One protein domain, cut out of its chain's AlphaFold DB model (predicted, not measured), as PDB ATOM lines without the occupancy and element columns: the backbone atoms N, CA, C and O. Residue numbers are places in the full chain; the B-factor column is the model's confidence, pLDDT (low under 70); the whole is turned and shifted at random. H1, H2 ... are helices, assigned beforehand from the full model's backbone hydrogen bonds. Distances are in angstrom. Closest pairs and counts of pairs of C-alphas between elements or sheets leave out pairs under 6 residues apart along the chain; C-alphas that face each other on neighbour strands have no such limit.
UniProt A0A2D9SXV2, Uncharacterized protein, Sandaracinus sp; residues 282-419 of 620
ATOM      1  N   LEU A 282      49.140  11.159  36.802       94.75
ATOM      2  CA  LEU A 282      47.856  10.504  36.598       94.75
ATOM      3  C   LEU A 282      47.163  11.070  35.354       94.75
ATOM      4  O   LEU A 282      47.428  12.201  34.946       94.75
ATOM      5  N   ASP A 283      46.251  10.289  34.774       95.69
ATOM      6  CA  ASP A 283      45.283  10.834  33.822       95.69
ATOM      7  C   ASP A 283      44.352  11.848  34.507       95.69
ATOM      8  O   ASP A 283      44.214  11.863  35.734       95.69
ATOM      9  N   ALA A 284      43.703  12.691  33.703       95.00
ATOM     10  CA  ALA A 284      42.886  13.801  34.180       95.00
ATOM     11  C   ALA A 284      41.803  13.382  35.186       95.00
ATOM     12  O   ALA A 284      41.569  14.090  36.167       95.00
ATOM     13  N   VAL A 285      41.181  12.214  34.996       95.25
ATOM     14  CA  VAL A 285      40.114  11.740  35.884       95.25
ATOM     15  C   VAL A 285      40.678  11.322  37.235       95.25
ATOM     16  O   VAL A 285      40.184  11.756  38.276       95.25
ATOM     17  N   ARG A 286      41.743  10.517  37.241       96.50
ATOM     18  CA  ARG A 286      42.403  10.100  38.486       96.50
ATOM     19  C   ARG A 286      43.025  11.279  39.234       96.50
ATOM     20  O   ARG A 286      42.906  11.351  40.450       96.50
ATOM     21  N   ALA A 287      43.639  12.230  38.528       96.25
ATOM     22  CA  ALA A 287      44.176  13.451  39.134       96.25
ATOM     23  C   ALA A 287      43.075  14.288  39.807       96.25
ATOM     24  O   ALA A 287      43.246  14.766  40.926       96.25
ATOM     25  N   THR A 288      41.928  14.420  39.142       95.62
ATOM     26  CA  THR A 288      40.753  15.134  39.659       95.62
ATOM     27  C   THR A 288      40.118  14.415  40.853       95.62
ATOM     28  O   THR A 288      39.730  15.061  41.824       95.62
ATOM     29  N   SER A 289      40.088  13.079  40.827       95.50
ATOM     30  CA  SER A 289      39.545  12.232  41.902       95.50
ATOM     31  C   SER A 289      40.219  12.477  43.256       95.50
ATOM     32  O   SER A 289      39.550  12.428  44.280       95.50
ATOM     33  N   VAL A 290      41.515  12.815  43.263       95.81
ATOM     34  CA  VAL A 290      42.261  13.163  44.489       95.81
ATOM     35  C   VAL A 290      41.681  14.397  45.191       95.81
ATOM     36  O   VAL A 290      41.713  14.484  46.413       95.81
ATOM     37  N   CYS A 291      41.164  15.358  44.425       95.38
ATOM     38  CA  CYS A 291      40.562  16.578  44.968       95.38
ATOM     39  C   CYS A 291      39.095  16.333  45.349       95.38
ATOM     40  O   CYS A 291      38.620  16.820  46.376       95.38
ATOM     41  N   GLY A 292      38.399  15.527  44.539       92.88
ATOM     42  CA  GLY A 292      37.005  15.148  44.753       92.88
ATOM     43  C   GLY A 292      36.754  14.407  46.060       92.88
ATOM     44  O   GLY A 292      35.655  14.486  46.573       92.88
ATOM     45  N   THR A 293      37.754  13.762  46.669       89.31
ATOM     46  CA  THR A 293      37.575  13.102  47.978       89.31
ATOM     47  C   THR A 293      37.126  14.061  49.088       89.31
ATOM     48  O   THR A 293      36.640  13.603  50.115       89.31
ATOM     49  N   CYS A 294      37.338  15.371  48.915       90.94
ATOM     50  CA  CYS A 294      36.848  16.397  49.838       90.94
ATOM     51  C   CYS A 294      35.933  17.431  49.162       90.94
ATOM     52  O   CYS A 294      35.008  17.912  49.799       90.94
ATOM     53  N   HIS A 295      36.188  17.791  47.898       93.38
ATOM     54  CA  HIS A 295      35.442  18.831  47.172       93.38
ATOM     55  C   HIS A 295      34.234  18.275  46.404       93.38
ATOM     56  O   HIS A 295      34.032  18.607  45.231       93.38
ATOM     57  N   THR A 296      33.467  17.395  47.046       88.50
ATOM     58  CA  THR A 296      32.289  16.749  46.463       88.50
ATOM     59  C   THR A 296      31.169  16.602  47.491       88.50
ATOM     60  O   THR A 296      31.433  16.551  48.691       88.50
ATOM     61  N   ALA A 297      29.921  16.498  47.033       78.81
ATOM     62  CA  ALA A 297      28.820  16.075  47.894       78.81
ATOM     63  C   ALA A 297      28.996  14.583  48.246       78.81
ATOM     64  O   ALA A 297      28.998  13.714  47.377       78.81
ATOM     65  N   CYS A 298      29.205  14.268  49.520       66.50
ATOM     66  CA  CYS A 298      29.553  12.918  49.967       66.50
ATOM     67  C   CYS A 298      28.333  12.193  50.547       66.50
ATOM     68  O   CYS A 298      28.222  12.097  51.764       66.50
ATOM     69  N   GLU A 299      27.445  11.659  49.707       63.22
ATOM     70  CA  GLU A 299      26.216  11.017  50.219       63.22
ATOM     71  C   GLU A 299      26.038   9.563  49.771       63.22
ATOM     72  O   GLU A 299      25.761   8.699  50.605       63.22
ATOM     73  N   GLU A 300      26.294   9.230  48.501       69.94
ATOM     74  CA  GLU A 300      26.039   7.876  47.999       69.94
ATOM     75  C   GLU A 300      27.329   7.127  47.659       69.94
ATOM     76  O   GLU A 300      28.032   7.425  46.690       69.94
ATOM     77  N   ARG A 301      27.656   6.126  48.484       78.44
ATOM     78  CA  ARG A 301      28.793   5.231  48.251       78.44
ATOM     79  C   ARG A 301      28.388   4.089  47.338       78.44
ATOM     80  O   ARG A 301      27.332   3.483  47.507       78.44
ATOM     81  N   VAL A 302      29.291   3.706  46.442       80.25
ATOM     82  CA  VAL A 302      29.113   2.504  45.627       80.25
ATOM     83  C   VAL A 302      29.084   1.286  46.550       80.25
ATOM     84  O   VAL A 302      30.017   1.047  47.324       80.25
ATOM     85  N   ALA A 303      28.004   0.506  46.475       79.56
ATOM     86  CA  ALA A 303      27.800  -0.654  47.333       79.56
ATOM     87  C   ALA A 303      28.966  -1.654  47.226       79.56
ATOM     88  O   ALA A 303      29.280  -2.155  46.146       79.56
ATOM     89  N   GLY A 304      29.583  -1.975  48.368       78.56
ATOM     90  CA  GLY A 304      30.716  -2.901  48.447       78.56
ATOM     91  C   GLY A 304      32.066  -2.315  48.020       78.56
ATOM     92  O   GLY A 304      33.009  -3.087  47.862       78.56
ATOM     93  N   SER A 305      32.167  -0.996  47.823       80.38
ATOM     94  CA  SER A 305      33.456  -0.324  47.629       80.38
ATOM     95  C   SER A 305      34.260  -0.256  48.932       80.38
ATOM     96  O   SER A 305      33.711  -0.057  50.016       80.38
ATOM     97  N   ASP A 306      35.579  -0.419  48.806       84.31
ATOM     98  CA  ASP A 306      36.537  -0.132  49.875       84.31
ATOM     99  C   ASP A 306      36.828   1.384  49.944       84.31
ATOM    100  O   ASP A 306      36.301   2.186  49.163       84.31
ATOM    101  N   GLY A 307      37.686   1.793  50.883       83.19
ATOM    102  CA  GLY A 307      38.133   3.181  50.989       83.19
ATOM    103  C   GLY A 307      38.895   3.668  49.761       83.19
ATOM    104  O   GLY A 307      39.692   2.926  49.196       83.19
ATOM    105  N   PHE A 308      38.665   4.925  49.376       90.12
ATOM    106  CA  PHE A 308      39.398   5.566  48.287       90.12
ATOM    107  C   PHE A 308      40.870   5.781  48.657       90.12
ATOM    108  O   PHE A 308      41.186   6.351  49.708       90.12
ATOM    109  N   ALA A 309      41.764   5.423  47.743       91.06
ATOM    110  CA  ALA A 309      43.166   5.805  47.768       91.06
ATOM    111  C   ALA A 309      43.498   6.752  46.598       91.06
ATOM    112  O   ALA A 309      43.037   6.548  45.471       91.06
ATOM    113  N   PRO A 310      44.357   7.773  46.803       93.81
ATOM    114  CA  PRO A 310      44.858   8.584  45.699       93.81
ATOM    115  C   PRO A 310      45.413   7.712  44.567       93.81
ATOM    116  O   PRO A 310      46.097   6.727  44.820       93.81
ATOM    117  N   GLY A 311      45.117   8.069  43.313       93.62
ATOM    118  CA  GLY A 311      45.441   7.247  42.135       93.62
ATOM    119  C   GLY A 311      44.288   6.363  41.645       93.62
ATOM    120  O   GLY A 311      44.331   5.874  40.513       93.62
ATOM    121  N   GLU A 312      43.236   6.203  42.441       95.44
ATOM    122  CA  GLU A 312      41.990   5.563  42.025       95.44
ATOM    123  C   GLU A 312      41.047   6.570  41.359       95.44
ATOM    124  O   GLU A 312      41.293   7.781  41.337       95.44
ATOM    125  N   ARG A 313      39.976   6.061  40.747       94.19
ATOM    126  CA  ARG A 313      38.903   6.911  40.234       94.19
ATOM    127  C   ARG A 313      37.811   6.988  41.283       94.19
ATOM    128  O   ARG A 313      37.336   5.949  41.729       94.19
ATOM    129  N   LEU A 314      37.386   8.195  41.633       92.38
ATOM    130  CA  LEU A 314      36.409   8.382  42.702       92.38
ATOM    131  C   LEU A 314      35.024   7.818  42.343       92.38
ATOM    132  O   LEU A 314      34.304   7.386  43.234       92.38
ATOM    133  N   ASP A 315      34.684   7.729  41.052       89.62
ATOM    134  CA  ASP A 315      33.430   7.131  40.559       89.62
ATOM    135  C   ASP A 315      33.345   5.604  40.752       89.62
ATOM    136  O   ASP A 315      32.298   5.002  40.528       89.62
ATOM    137  N   GLY A 316      34.433   4.964  41.192       90.88
ATOM    138  CA  GLY A 316      34.413   3.592  41.703       90.88
ATOM    139  C   GLY A 316      33.994   3.475  43.175       90.88
ATOM    140  O   GLY A 316      33.744   2.364  43.636       90.88
ATOM    141  N   HIS A 317      33.925   4.595  43.903       90.56
ATOM    142  CA  HIS A 317      33.653   4.639  45.345       90.56
ATOM    143  C   HIS A 317      32.420   5.484  45.692       90.56
ATOM    144  O   HIS A 317      31.760   5.191  46.686       90.56
ATOM    145  N   LEU A 318      32.084   6.487  44.875       87.69
ATOM    146  CA  LEU A 318      30.913   7.358  45.024       87.69
ATOM    147  C   LEU A 318      30.049   7.340  43.750       87.69
ATOM    148  O   LEU A 318      30.589   7.351  42.641       87.69
ATOM    149  N   ASP A 319      28.720   7.315  43.899       85.44
ATOM    150  CA  ASP A 319      27.766   7.289  42.781       85.44
ATOM    151  C   ASP A 319      27.308   8.702  42.377       85.44
ATOM    152  O   ASP A 319      26.253   9.205  42.767       85.44
ATOM    153  N   PHE A 320      28.116   9.356  41.542       83.31
ATOM    154  CA  PHE A 320      27.787  10.679  40.999       83.31
ATOM    155  C   PHE A 320      26.613  10.653  40.016       83.31
ATOM    156  O   PHE A 320      25.934  11.662  39.829       83.31
ATOM    157  N   ALA A 321      26.371   9.514  39.358       80.38
ATOM    158  CA  ALA A 321      25.304   9.407  38.374       80.38
ATOM    159  C   ALA A 321      23.937   9.447  39.057       80.38
ATOM    160  O   ALA A 321      23.047  10.145  38.571       80.38
ATOM    161  N   ALA A 322      23.789   8.746  40.183       77.81
ATOM    162  CA  ALA A 322      22.599   8.817  41.018       77.81
ATOM    163  C   ALA A 322      22.372  10.245  41.529       77.81
ATOM    164  O   ALA A 322      21.301  10.804  41.308       77.81
ATOM    165  N   MET A 323      23.410  10.892  42.062       80.31
ATOM    166  CA  MET A 323      23.336  12.277  42.533       80.31
ATOM    167  C   MET A 323      22.857  13.254  41.448       80.31
ATOM    168  O   MET A 323      21.904  14.010  41.652       80.31
ATOM    169  N   HIS A 324      23.478  13.229  40.265       78.50
ATOM    170  CA  HIS A 324      23.072  14.099  39.159       78.50
ATOM    171  C   HIS A 324      21.687  13.740  38.623       78.50
ATOM    172  O   HIS A 324      20.943  14.640  38.237       78.50
ATOM    173  N   ALA A 325      21.314  12.458  38.609       77.69
ATOM    174  CA  ALA A 325      19.979  12.025  38.211       77.69
ATOM    175  C   ALA A 325      18.906  12.492  39.203       77.69
ATOM    176  O   ALA A 325      17.842  12.918  38.763       77.69
ATOM    177  N   THR A 326      19.186  12.472  40.505       76.81
ATOM    178  CA  THR A 326      18.302  12.998  41.552       76.81
ATOM    179  C   THR A 326      18.158  14.512  41.415       76.81
ATOM    180  O   THR A 326      17.037  15.012  41.311       76.81
ATOM    181  N   ALA A 327      19.271  15.242  41.278       76.38
ATOM    182  CA  ALA A 327      19.254  16.688  41.056       76.38
ATOM    183  C   ALA A 327      18.471  17.076  39.785       76.38
ATOM    184  O   ALA A 327      17.614  17.959  39.830       76.38
ATOM    185  N   ALA A 328      18.718  16.392  38.664       75.81
ATOM    186  CA  ALA A 328      18.041  16.653  37.394       75.81
ATOM    187  C   ALA A 328      16.572  16.198  37.400       75.81
ATOM    188  O   ALA A 328      15.703  16.907  36.903       75.81
ATOM    189  N   GLY A 329      16.272  15.030  37.972       71.94
ATOM    190  CA  GLY A 329      14.921  14.473  38.050       71.94
ATOM    191  C   GLY A 329      13.992  15.275  38.964       71.94
ATOM    192  O   GLY A 329      12.795  15.366  38.692       71.94
ATOM    193  N   ALA A 330      14.540  15.900  40.009       70.62
ATOM    194  CA  ALA A 330      13.804  16.786  40.906       70.62
ATOM    195  C   ALA A 330      13.745  18.248  40.419       70.62
ATOM    196  O   ALA A 330      12.947  19.022  40.952       70.62
ATOM    197  N   ALA A 331      14.538  18.632  39.407       64.81
ATOM    198  CA  ALA A 331      14.661  20.013  38.925       64.81
ATOM    199  C   ALA A 331      13.316  20.643  38.510       64.81
ATOM    200  O   ALA A 331      13.093  21.836  38.754       64.81
ATOM    201  N   ASP A 332      12.419  19.830  37.941       60.81
ATOM    202  CA  ASP A 332      11.138  20.265  37.367       60.81
ATOM    203  C   ASP A 332       9.912  19.926  38.231       60.81
ATOM    204  O   ASP A 332       8.803  20.360  37.909       60.81
ATOM    205  N   VAL A 333      10.067  19.123  39.294       55.19
ATOM    206  CA  VAL A 333       8.927  18.360  39.843       55.19
ATOM    207  C   VAL A 333       8.641  18.601  41.327       55.19
ATOM    208  O   VAL A 333       7.502  18.379  41.735       55.19
ATOM    209  N   VAL A 334       9.588  19.059  42.154       55.66
ATOM    210  CA  VAL A 334       9.407  18.916  43.611       55.66
ATOM    211  C   VAL A 334       9.711  20.190  44.402       55.66
ATOM    212  O   VAL A 334      10.762  20.807  44.251       55.66
ATOM    213  N   ASP A 335       8.756  20.557  45.259       64.25
ATOM    214  CA  ASP A 335       8.986  21.343  46.471       64.25
ATOM    215  C   ASP A 335       9.936  20.538  47.376       64.25
ATOM    216  O   ASP A 335       9.516  19.470  47.826       64.25
ATOM    217  N   PRO A 336      11.201  20.960  47.589       64.75
ATOM    218  CA  PRO A 336      12.205  20.178  48.319       64.75
ATOM    219  C   PRO A 336      11.742  19.690  49.695       64.75
ATOM    220  O   PRO A 336      12.160  18.618  50.125       64.75
ATOM    221  N   ASP A 337      10.798  20.393  50.327       64.94
ATOM    222  CA  ASP A 337      10.172  20.004  51.597       64.94
ATOM    223  C   ASP A 337       9.376  18.684  51.518       64.94
ATOM    224  O   ASP A 337       9.019  18.093  52.539       64.94
ATOM    225  N   LEU A 338       9.071  18.209  50.308       69.62
ATOM    226  CA  LEU A 338       8.382  16.945  50.045       69.62
ATOM    227  C   LEU A 338       9.342  15.794  49.708       69.62
ATOM    228  O   LEU A 338       8.880  14.661  49.534       69.62
ATOM    229  N   LEU A 339      10.643  16.070  49.579       71.38
ATOM    230  CA  LEU A 339      11.661  15.043  49.372       71.38
ATOM    231  C   LEU A 339      12.039  14.383  50.707       71.38
ATOM    232  O   LEU A 339      11.997  15.034  51.752       71.38
ATOM    233  N   PRO A 340      12.429  13.096  50.699       74.44
ATOM    234  CA  PRO A 340      13.196  12.521  51.801       74.44
ATOM    235  C   PRO A 340      14.452  13.361  52.072       74.44
ATOM    236  O   PRO A 340      15.048  13.862  51.121       74.44
ATOM    237  N   ASP A 341      14.888  13.467  53.332       72.12
ATOM    238  CA  ASP A 341      16.015  14.338  53.713       72.12
ATOM    239  C   ASP A 341      17.283  14.074  52.873       72.12
ATOM    240  O   ASP A 341      17.852  15.006  52.320       72.12
ATOM    241  N   ALA A 342      17.640  12.801  52.659       70.56
ATOM    242  CA  ALA A 342      18.795  12.416  51.839       70.56
ATOM    243  C   ALA A 342      18.690  12.860  50.364       70.56
ATOM    244  O   ALA A 342      19.687  13.181  49.734       70.56
ATOM    245  N   ASP A 343      17.484  12.905  49.789       75.69
ATOM    246  CA  ASP A 343      17.311  13.418  48.425       75.69
ATOM    247  C   ASP A 343      17.278  14.951  48.421       75.69
ATOM    248  O   ASP A 343      17.716  15.582  47.457       75.69
ATOM    249  N   ARG A 344      16.746  15.566  49.487       77.19
ATOM    250  CA  ARG A 344      16.659  17.022  49.628       77.19
ATOM    251  C   ARG A 344      18.046  17.652  49.636       77.19
ATOM    252  O   ARG A 344      18.251  18.605  48.887       77.19
ATOM    253  N   ASP A 345      18.986  17.106  50.401       76.81
ATOM    254  CA  ASP A 345      20.326  17.683  50.567       76.81
ATOM    255  C   ASP A 345      21.113  17.673  49.247       76.81
ATOM    256  O   ASP A 345      21.615  18.717  48.809       76.81
ATOM    257  N   VAL A 346      21.092  16.545  48.523       78.88
ATOM    258  CA  VAL A 346      21.604  16.461  47.146       78.88
ATOM    259  C   VAL A 346      20.949  17.508  46.256       78.88
ATOM    260  O   VAL A 346      21.622  18.253  45.547       78.88
ATOM    261  N   VAL A 347      19.622  17.571  46.255       80.62
ATOM    262  CA  VAL A 347      18.880  18.446  45.351       80.62
ATOM    263  C   VAL A 347      19.192  19.913  45.652       80.62
ATOM    264  O   VAL A 347      19.475  20.673  44.725       80.62
ATOM    265  N   GLU A 348      19.187  20.337  46.911       81.00
ATOM    266  CA  GLU A 348      19.432  21.725  47.311       81.00
ATOM    267  C   GLU A 348      20.877  22.182  47.104       81.00
ATOM    268  O   GLU A 348      21.103  23.375  46.856       81.00
ATOM    269  N   ALA A 349      21.823  21.241  47.110       83.94
ATOM    270  CA  ALA A 349      23.231  21.471  46.817       83.94
ATOM    271  C   ALA A 349      23.516  21.862  45.353       83.94
ATOM    272  O   ALA A 349      24.582  22.429  45.071       83.94
ATOM    273  N   PHE A 350      22.576  21.635  44.425       87.44
ATOM    274  CA  PHE A 350      22.725  21.960  43.002       87.44
ATOM    275  C   PHE A 350      21.626  22.889  42.461       87.44
ATOM    276  O   PHE A 350      20.455  22.879  42.857       87.44
ATOM    277  N   TRP A 351      22.022  23.714  41.494       87.56
ATOM    278  CA  TRP A 351      21.115  24.426  40.605       87.56
ATOM    279  C   TRP A 351      20.458  23.441  39.633       87.56
ATOM    280  O   TRP A 351      20.975  22.350  39.388       87.56
ATOM    281  N   ARG A 352      19.340  23.842  39.016       82.25
ATOM    282  CA  ARG A 352      18.594  23.001  38.055       82.25
ATOM    283  C   ARG A 352      19.424  22.466  36.884       82.25
ATOM    284  O   ARG A 352      19.103  21.428  36.323       82.25
ATOM    285  N   ASP A 353      20.487  23.169  36.505       80.75
ATOM    286  CA  ASP A 353      21.395  22.801  35.412       80.75
ATOM    287  C   ASP A 353      22.582  21.912  35.863       80.75
ATOM    288  O   ASP A 353      23.525  21.671  35.093       80.75
ATOM    289  N   GLY A 354      22.553  21.445  37.118       81.94
ATOM    290  CA  GLY A 354      23.579  20.609  37.741       81.94
ATOM    291  C   GLY A 354      24.826  21.373  38.190       81.94
ATOM    292  O   GLY A 354      25.823  20.754  38.558       81.94
ATOM    293  N   ARG A 355      24.828  22.712  38.138       87.94
ATOM    294  CA  ARG A 355      25.900  23.518  38.738       87.94
ATOM    295  C   ARG A 355      25.812  23.460  40.255       87.94
ATOM    296  O   ARG A 355      24.721  23.501  40.808       87.94
ATOM    297  N   ALA A 356      26.953  23.456  40.934       89.75
ATOM    298  CA  ALA A 356      27.004  23.584  42.383       89.75
ATOM    299  C   ALA A 356      26.321  24.890  42.803       89.75
ATOM    300  O   ALA A 356      26.686  25.981  42.350       89.75
ATOM    301  N   ARG A 357      25.318  24.764  43.664       89.31
ATOM    302  CA  ARG A 357      24.614  25.875  44.307       89.31
ATOM    303  C   ARG A 357      25.296  26.293  45.599       89.31
ATOM    304  O   ARG A 357      25.194  27.453  45.991       89.31
ATOM    305  N   VAL A 358      26.061  25.376  46.179       88.25
ATOM    306  CA  VAL A 358      26.815  25.537  47.420       88.25
ATOM    307  C   VAL A 358      28.285  25.204  47.169       88.25
ATOM    308  O   VAL A 358      28.590  24.330  46.358       88.25
ATOM    309  N   ALA A 359      29.193  25.919  47.830       89.69
ATOM    310  CA  ALA A 359      30.630  25.662  47.771       89.69
ATOM    311  C   ALA A 359      31.006  24.262  48.310       89.69
ATOM    312  O   ALA A 359      30.219  23.596  48.985       89.69
ATOM    313  N   GLY A 360      32.221  23.802  48.000       88.75
ATOM    314  CA  GLY A 360      32.737  22.494  48.424       88.75
ATOM    315  C   GLY A 360      32.284  21.327  47.540       88.75
ATOM    316  O   GLY A 360      32.515  20.177  47.887       88.75
ATOM    317  N   ARG A 361      31.633  21.610  46.405       89.69
ATOM    318  CA  ARG A 361      31.094  20.633  45.431       89.69
ATOM    319  C   ARG A 361      31.632  20.897  44.024       89.69
ATOM    320  O   ARG A 361      30.970  20.695  43.000       89.69
ATOM    321  N   GLU A 362      32.846  21.440  43.962       92.12
ATOM    322  CA  GLU A 362      33.478  21.842  42.709       92.12
ATOM    323  C   GLU A 362      33.762  20.630  41.808       92.12
ATOM    324  O   GLU A 362      33.625  20.744  40.587       92.12
ATOM    325  N   TYR A 363      34.076  19.461  42.386       93.25
ATOM    326  CA  TYR A 363      34.266  18.212  41.642       93.25
ATOM    327  C   TYR A 363      32.996  17.817  40.880       93.25
ATOM    328  O   TYR A 363      33.052  17.593  39.669       93.25
ATOM    329  N   ASP A 364      31.841  17.809  41.551       89.81
ATOM    330  CA  ASP A 364      30.552  17.445  40.951       89.81
ATOM    331  C   ASP A 364      30.218  18.329  39.744       89.81
ATOM    332  O   ASP A 364      29.808  17.850  38.687       89.81
ATOM    333  N   SER A 365      30.476  19.633  39.863       89.56
ATOM    334  CA  SER A 365      30.277  20.586  38.765       89.56
ATOM    335  C   SER A 365      31.267  20.395  37.617       89.56
ATOM    336  O   SER A 365      30.894  20.490  36.440       89.56
ATOM    337  N   MET A 366      32.539  20.162  37.949       91.19
ATOM    338  CA  MET A 366      33.617  20.066  36.970       91.19
ATOM    339  C   MET A 366      33.511  18.798  36.131       91.19
ATOM    340  O   MET A 366      33.730  18.867  34.918       91.19
ATOM    341  N   THR A 367      33.131  17.672  36.742       89.62
ATOM    342  CA  THR A 367      33.009  16.375  36.053       89.62
ATOM    343  C   THR A 367      31.950  16.365  34.959       89.62
ATOM    344  O   THR A 367      32.027  15.572  34.022       89.62
ATOM    345  N   LEU A 368      30.998  17.292  35.010       86.75
ATOM    346  CA  LEU A 368      30.011  17.454  33.956       86.75
ATOM    347  C   LEU A 368      30.488  18.377  32.817       86.75
ATOM    348  O   LEU A 368      29.822  18.461  31.779       86.75
ATOM    349  N   SER A 369      31.556  19.161  32.999       89.44
ATOM    350  CA  SER A 369      32.003  20.162  32.014       89.44
ATOM    351  C   SER A 369      32.538  19.513  30.731       89.44
ATOM    352  O   SER A 369      33.121  18.429  30.762       89.44
ATOM    353  N   ALA A 370      32.406  20.191  29.585       90.31
ATOM    354  CA  ALA A 370      32.975  19.692  28.328       90.31
ATOM    355  C   ALA A 370      34.506  19.555  28.404       90.31
ATOM    356  O   ALA A 370      35.069  18.620  27.844       90.31
ATOM    357  N   CYS A 371      35.168  20.444  29.151       90.38
ATOM    358  CA  CYS A 371      36.611  20.411  29.386       90.38
ATOM    359  C   CYS A 371      37.068  19.118  30.081       90.38
ATOM    360  O   CYS A 371      38.154  18.623  29.786       90.38
ATOM    361  N   TYR A 372      36.241  18.565  30.974       91.50
ATOM    362  CA  TYR A 372      36.492  17.288  31.638       91.50
ATOM    363  C   TYR A 372      36.038  16.090  30.792       91.50
ATOM    364  O   TYR A 372      36.784  15.135  30.619       91.50
ATOM    365  N   LEU A 373      34.823  16.141  30.234       90.44
ATOM    366  CA  LEU A 373      34.223  15.017  29.503       90.44
ATOM    367  C   LEU A 373      34.875  14.748  28.141       90.44
ATOM    368  O   LEU A 373      34.847  13.618  27.657       90.44
ATOM    369  N   GLN A 374      35.398  15.788  27.493       91.31
ATOM    370  CA  GLN A 374      35.925  15.730  26.123       91.31
ATOM    371  C   GLN A 374      37.393  16.169  26.033       91.31
ATOM    372  O   GLN A 374      37.977  16.117  24.952       91.31
ATOM    373  N   GLY A 375      37.983  16.616  27.144       90.44
ATOM    374  CA  GLY A 375      39.368  17.072  27.223       90.44
ATOM    375  C   GLY A 375      40.184  16.295  28.253       90.44
ATOM    376  O   GLY A 375      39.795  15.229  28.718       90.44
ATOM    377  N   GLU A 376      41.340  16.853  28.610       91.06
ATOM    378  CA  GLU A 376      42.261  16.298  29.613       91.06
ATOM    379  C   GLU A 376      42.399  17.237  30.829       91.06
ATOM    380  O   GLU A 376      43.415  17.241  31.526       91.06
ATOM    381  N   MET A 377      41.394  18.087  31.070       92.69
ATOM    382  CA  MET A 377      41.414  19.040  32.179       92.69
ATOM    383  C   MET A 377      41.258  18.326  33.525       92.69
ATOM    384  O   MET A 377      40.401  17.462  33.693       92.69
ATOM    385  N   SER A 378      42.052  18.748  34.505       94.50
ATOM    386  CA  SER A 378      41.932  18.343  35.907       94.50
ATOM    387  C   SER A 378      42.029  19.558  36.826       94.50
ATOM    388  O   SER A 378      42.387  20.644  36.374       94.50
ATOM    389  N   CYS A 379      41.789  19.389  38.130       94.94
ATOM    390  CA  CYS A 379      41.943  20.481  39.102       94.94
ATOM    391  C   CYS A 379      43.335  21.133  39.011       94.94
ATOM    392  O   CYS A 379      43.467  22.354  38.998       94.94
ATOM    393  N   ILE A 380      44.385  20.319  38.850       93.94
ATOM    394  CA  ILE A 380      45.781  20.779  38.760       93.94
ATOM    395  C   ILE A 380      46.172  21.343  37.381       93.94
ATOM    396  O   ILE A 380      47.334  21.702  37.169       93.94
ATOM    397  N   SER A 381      45.226  21.422  36.438       91.81
ATOM    398  CA  SER A 381      45.375  22.230  35.222       91.81
ATOM    399  C   SER A 381      45.330  23.726  35.548       91.81
ATOM    400  O   SER A 381      46.029  24.495  34.892       91.81
ATOM    401  N   CYS A 382      44.581  24.116  36.589       91.44
ATOM    402  CA  CYS A 382      44.468  25.501  37.059       91.44
ATOM    403  C   CYS A 382      45.148  25.707  38.421       91.44
ATOM    404  O   CYS A 382      45.896  26.666  38.603       91.44
ATOM    405  N   HIS A 383      44.949  24.778  39.360       94.25
ATOM    406  CA  HIS A 383      45.470  24.886  40.720       94.25
ATOM    407  C   HIS A 383      46.914  24.369  40.859       94.25
ATOM    408  O   HIS A 383      47.332  23.350  40.302       94.25
ATOM    409  N   ARG A 384      47.695  25.079  41.667       91.94
ATOM    410  CA  ARG A 384      49.072  24.824  42.084       91.94
ATOM    411  C   ARG A 384      49.120  24.577  43.594       91.94
ATOM    412  O   ARG A 384      49.505  25.442  44.371       91.94
ATOM    413  N   VAL A 385      48.840  23.338  44.001       91.31
ATOM    414  CA  VAL A 385      48.892  22.899  45.416       91.31
ATOM    415  C   VAL A 385      50.280  23.034  46.074       91.31
ATOM    416  O   VAL A 385      50.409  22.987  47.295       91.31
ATOM    417  N   HIS A 386      51.328  23.206  45.263       93.25
ATOM    418  CA  HIS A 386      52.679  23.566  45.688       93.25
ATOM    419  C   HIS A 386      53.198  24.704  44.809       93.25
ATOM    420  O   HIS A 386      53.149  24.603  43.580       93.25
ATOM    421  N   GLY A 387      53.740  25.749  45.430       89.00
ATOM    422  CA  GLY A 387      54.230  26.945  44.737       89.00
ATOM    423  C   GLY A 387      53.147  27.876  44.186       89.00
ATOM    424  O   GLY A 387      53.497  28.788  43.444       89.00
ATOM    425  N   GLY A 388      51.871  27.631  44.499       86.94
ATOM    426  CA  GLY A 388      50.790  28.596  44.301       86.94
ATOM    427  C   GLY A 388      50.627  29.530  45.500       86.94
ATOM    428  O   GLY A 388      51.250  29.322  46.544       86.94
ATOM    429  N   GLU A 389      49.778  30.537  45.336       89.62
ATOM    430  CA  GLU A 389      49.347  31.410  46.427       89.62
ATOM    431  C   GLU A 389      48.548  30.615  47.482       89.62
ATOM    432  O   GLU A 389      47.887  29.633  47.138       89.62
ATOM    433  N   PRO A 390      48.587  30.984  48.775       88.12
ATOM    434  CA  PRO A 390      47.816  30.284  49.805       88.12
ATOM    435  C   PRO A 390      46.302  30.303  49.568       88.12
ATOM    436  O   PRO A 390      45.628  29.306  49.837       88.12
ATOM    437  N   GLU A 391      45.793  31.433  49.074       88.00
ATOM    438  CA  GLU A 391      44.398  31.642  48.686       88.00
ATOM    439  C   GLU A 391      44.168  31.120  47.263       88.00
ATOM    440  O   GLU A 391      45.009  31.310  46.383       88.00
ATOM    441  N   ASP A 392      43.068  30.391  47.063       86.50
ATOM    442  CA  ASP A 392      42.694  29.669  45.837       86.50
ATOM    443  C   ASP A 392      43.719  28.649  45.303       86.50
ATOM    444  O   ASP A 392      43.389  27.843  44.435       86.50
ATOM    445  N   GLN A 393      44.958  28.626  45.801       91.25
ATOM    446  CA  GLN A 393      46.046  27.796  45.286       91.25
ATOM    447  C   GLN A 393      46.251  27.962  43.783       91.25
ATOM    448  O   GLN A 393      46.475  26.984  43.080       91.25
ATOM    449  N   LEU A 394      46.172  29.184  43.264       90.12
ATOM    450  CA  LEU A 394      46.498  29.486  41.869       90.12
ATOM    451  C   LEU A 394      47.979  29.866  41.725       90.12
ATOM    452  O   LEU A 394      48.660  30.175  42.701       90.12
ATOM    453  N   ALA A 395      48.515  29.812  40.502       82.81
ATOM    454  CA  ALA A 395      49.822  30.423  40.247       82.81
ATOM    455  C   ALA A 395      49.721  31.948  40.439       82.81
ATOM    456  O   ALA A 395      48.691  32.529  40.115       82.81
ATOM    457  N   ALA A 396      50.783  32.597  40.921       75.25
ATOM    458  CA  ALA A 396      50.765  34.033  41.234       75.25
ATOM    459  C   ALA A 396      50.426  34.944  40.032       75.25
ATOM    460  O   ALA A 396      50.017  36.087  40.209       75.25
ATOM    461  N   ASP A 397      50.615  34.450  38.808       74.25
ATOM    462  CA  ASP A 397      50.324  35.125  37.541       74.25
ATOM    463  C   ASP A 397      49.118  34.526  36.792       74.25
ATOM    464  O   ASP A 397      48.901  34.839  35.622       74.25
ATOM    465  N   ALA A 398      48.339  33.653  37.438       77.75
ATOM    466  CA  ALA A 398      47.168  33.045  36.825       77.75
ATOM    467  C   ALA A 398      45.996  34.037  36.782       77.75
ATOM    468  O   ALA A 398      45.298  34.236  37.773       77.75
ATOM    469  N   ASP A 399      45.744  34.612  35.607       82.88
ATOM    470  CA  ASP A 399      44.449  35.196  35.250       82.88
ATOM    471  C   ASP A 399      43.677  34.253  34.310       82.88
ATOM    472  O   ASP A 399      44.216  33.252  33.818       82.88
ATOM    473  N   GLY A 400      42.396  34.530  34.042       86.44
ATOM    474  CA  GLY A 400      41.619  33.674  33.144       86.44
ATOM    475  C   GLY A 400      42.153  33.630  31.721       86.44
ATOM    476  O   GLY A 400      42.012  32.607  31.059       86.44
ATOM    477  N   VAL A 401      42.816  34.685  31.246       90.12
ATOM    478  CA  VAL A 401      43.399  34.701  29.899       90.12
ATOM    479  C   VAL A 401      44.552  33.701  29.808       90.12
ATOM    480  O   VAL A 401      44.618  32.927  28.852       90.12
ATOM    481  N   ALA A 402      45.430  33.666  30.810       89.06
ATOM    482  CA  ALA A 402      46.536  32.724  30.905       89.06
ATOM    483  C   ALA A 402      46.041  31.286  31.127       89.06
ATOM    484  O   ALA A 402      46.503  30.368  30.444       89.06
ATOM    485  N   LEU A 403      45.074  31.094  32.033       90.75
ATOM    486  CA  LEU A 403      44.509  29.782  32.358       90.75
ATOM    487  C   LEU A 403      43.758  29.170  31.171       90.75
ATOM    488  O   LEU A 403      44.006  28.027  30.797       90.75
ATOM    489  N   CYS A 404      42.858  29.926  30.540       92.44
ATOM    490  CA  CYS A 404      42.075  29.432  29.410       92.44
ATOM    491  C   CYS A 404      42.909  29.383  28.120       92.44
ATOM    492  O   CYS A 404      42.717  28.501  27.278       92.44
ATOM    493  N   GLY A 405      43.862  30.305  27.962       92.06
ATOM    494  CA  GLY A 405      44.699  30.449  26.772       92.06
ATOM    495  C   GLY A 405      45.641  29.279  26.504       92.06
ATOM    496  O   GLY A 405      46.078  29.120  25.365       92.06
ATOM    497  N   SER A 406      45.913  28.407  27.480       88.31
ATOM    498  CA  SER A 406      46.681  27.179  27.227       88.31
ATOM    499  C   SER A 406      45.985  26.242  26.234       88.31
ATOM    500  O   SER A 406      46.664  25.503  25.524       88.31
ATOM    501  N   CYS A 407      44.650  26.297  26.168       91.88
ATOM    502  CA  CYS A 407      43.820  25.472  25.288       91.88
ATOM    503  C   CYS A 407      43.035  26.301  24.255       91.88
ATOM    504  O   CYS A 407      42.807  25.837  23.142       91.88
ATOM    505  N   HIS A 408      42.646  27.535  24.591       93.75
ATOM    506  CA  HIS A 408      41.754  28.384  23.790       93.75
ATOM    507  C   HIS A 408      42.470  29.590  23.158       93.75
ATOM    508  O   HIS A 408      41.968  30.714  23.189       93.75
ATOM    509  N   GLN A 409      43.644  29.365  22.559       95.56
ATOM    510  CA  GLN A 409      44.488  30.425  21.979       95.56
ATOM    511  C   GLN A 409      43.749  31.285  20.946       95.56
ATOM    512  O   GLN A 409      43.876  32.508  20.961       95.56
ATOM    513  N   ASP A 410      42.931  30.664  20.095       96.56
ATOM    514  CA  ASP A 410      42.175  31.364  19.048       96.56
ATOM    515  C   ASP A 410      41.084  32.282  19.616       96.56
ATOM    516  O   ASP A 410      40.767  33.311  19.022       96.56
ATOM    517  N   VAL A 411      40.503  31.925  20.766       94.94
ATOM    518  CA  VAL A 411      39.504  32.757  21.455       94.94
ATOM    519  C   VAL A 411      40.202  33.908  22.171       94.94
ATOM    520  O   VAL A 411      39.799  35.059  22.025       94.94
ATOM    521  N   VAL A 412      41.312  33.625  22.859       94.69
ATOM    522  CA  VAL A 412      42.145  34.657  23.494       94.69
ATOM    523  C   VAL A 412      42.640  35.681  22.468       94.69
ATOM    524  O   VAL A 412      42.598  36.882  22.726       94.69
ATOM    525  N   ALA A 413      43.036  35.236  21.272       95.31
ATOM    526  CA  ALA A 413      43.493  36.113  20.196       95.31
ATOM    527  C   ALA A 413      42.409  37.083  19.683       95.31
ATOM    528  O   ALA A 413      42.747  38.142  19.152       95.31
ATOM    529  N   GLN A 414      41.122  36.756  19.845       95.69
ATOM    530  CA  GLN A 414      40.018  37.656  19.488       95.69
ATOM    531  C   GLN A 414      39.868  38.814  20.485       95.69
ATOM    532  O   GLN A 414      39.374  39.880  20.110       95.69
ATOM    533  N   GLY A 415      40.308  38.637  21.735       94.44
ATOM    534  CA  GLY A 415      40.299  39.672  22.770       94.44
ATOM    535  C   GLY A 415      38.938  40.363  22.910       94.44
ATOM    536  O   GLY A 415      37.909  39.713  23.098       94.44
ATOM    537  N   GLY A 416      38.924  41.692  22.778       95.56
ATOM    538  CA  GLY A 416      37.710  42.516  22.854       95.56
ATOM    539  C   GLY A 416      36.627  42.167  21.825       95.56
ATOM    540  O   GLY A 416      35.458  42.442  22.067       95.56
ATOM    541  N   ALA A 417      36.980  41.531  20.700       95.88
ATOM    542  CA  ALA A 417      35.997  41.092  19.707       95.88
ATOM    543  C   ALA A 417      35.169  39.890  20.183       95.88
ATOM    544  O   ALA A 417      34.066  39.692  19.690       95.88
ATOM    545  N   HIS A 418      35.705  39.099  21.117       96.25
ATOM    546  CA  HIS A 418      34.979  38.012  21.763       96.25
ATOM    547  C   HIS A 418      34.352  38.463  23.081       96.25
ATOM    548  O   HIS A 418      33.200  38.151  23.348       96.25
ATOM    549  N   THR A 419      35.093  39.188  23.920       95.69
ATOM    550  CA  THR A 419      34.617  39.554  25.264       95.69
ATOM    551  C   THR A 419      33.641  40.723  25.258       95.69
ATOM    552  O   THR A 419      32.857  40.840  26.192       95.69
TER     553      THR A 419
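Overview. This is residues 282 to 419 of the 620 residues of an uncharacterized protein of Sandaracinus sp (UniProt A0A2D9SXV2). Three small groups of short helices follow one another along the longest axis, joined by long loops: H1, H4, H5 and H6 in the middle, H2 and H3 crossed at one end, and H7, H8 and H9 at the other. The printed part has 138 residues with nine named helices, H1 to H9 in order, and no named strand; the class is all helix, with under half of the residues, 59, in named elements. It is only just compact, close to loose, with a radius of gyration of the C-alphas of 17.1 A and spans of 49 by 37 by 29 A.

Arrangement. H1, residues 284 to 292, touches H4, residues 362 to 367, opposite ways at a shallow tilt of 23 degrees; the closest C-alphas, of Gly 292 and Tyr 363, are 5.2 A apart. H1 also touches H6, residues 379 to 382, closest at the C-alphas of Thr 288 and Cys 379, 5.5 A. H5, residues 370 to 373, is close to H1 but not clearly touching, 7.7 A between the closest C-alphas, of Ala 284 and Tyr 372. H2, residues 320 to 330, touches H3, residues 341 to 349, about perpendicular at 88 degrees, closest at the C-alphas of Ala 327 and Val 347, 4.7 A. H7, residues 400 to 405, touches H8, residues 409 to 414, opposite ways at a steep tilt of 58 degrees, closest at the C-alphas of Gly 405 and Val 412, 5.9 A. H9, residues 416 to 419, is close to H8 but not clearly touching, 6.9 A between the closest C-alphas, of Val 411 and His 418. H2 is apart from H7. Each O i to N i+4 pair is within hydrogen-bond range in H2, H4 and H7, against 4 of 5 in H1 and H3 and 1 of 2 in H8; H5, H6 and H9 are too short for such a pair.

Along the chain. H1 begins at C-alpha 284 (42.886, 13.801, 34.180) and measures 12.2 A, H2 15.3 A and H3 12.3 A from first to last C-alpha. H9 ends at C-alpha 419 (34.617, 39.554, 25.264).

Size, cuts and confidence. The two C-alphas farthest apart, of Gly 304 and Ala 417, are 52.8 A apart. The printed part has no cut; the links H1 to H2, H3 to H4 and H6 to H7 are long. Residues 298 to 300 and 331 to 338 have pLDDT under 70.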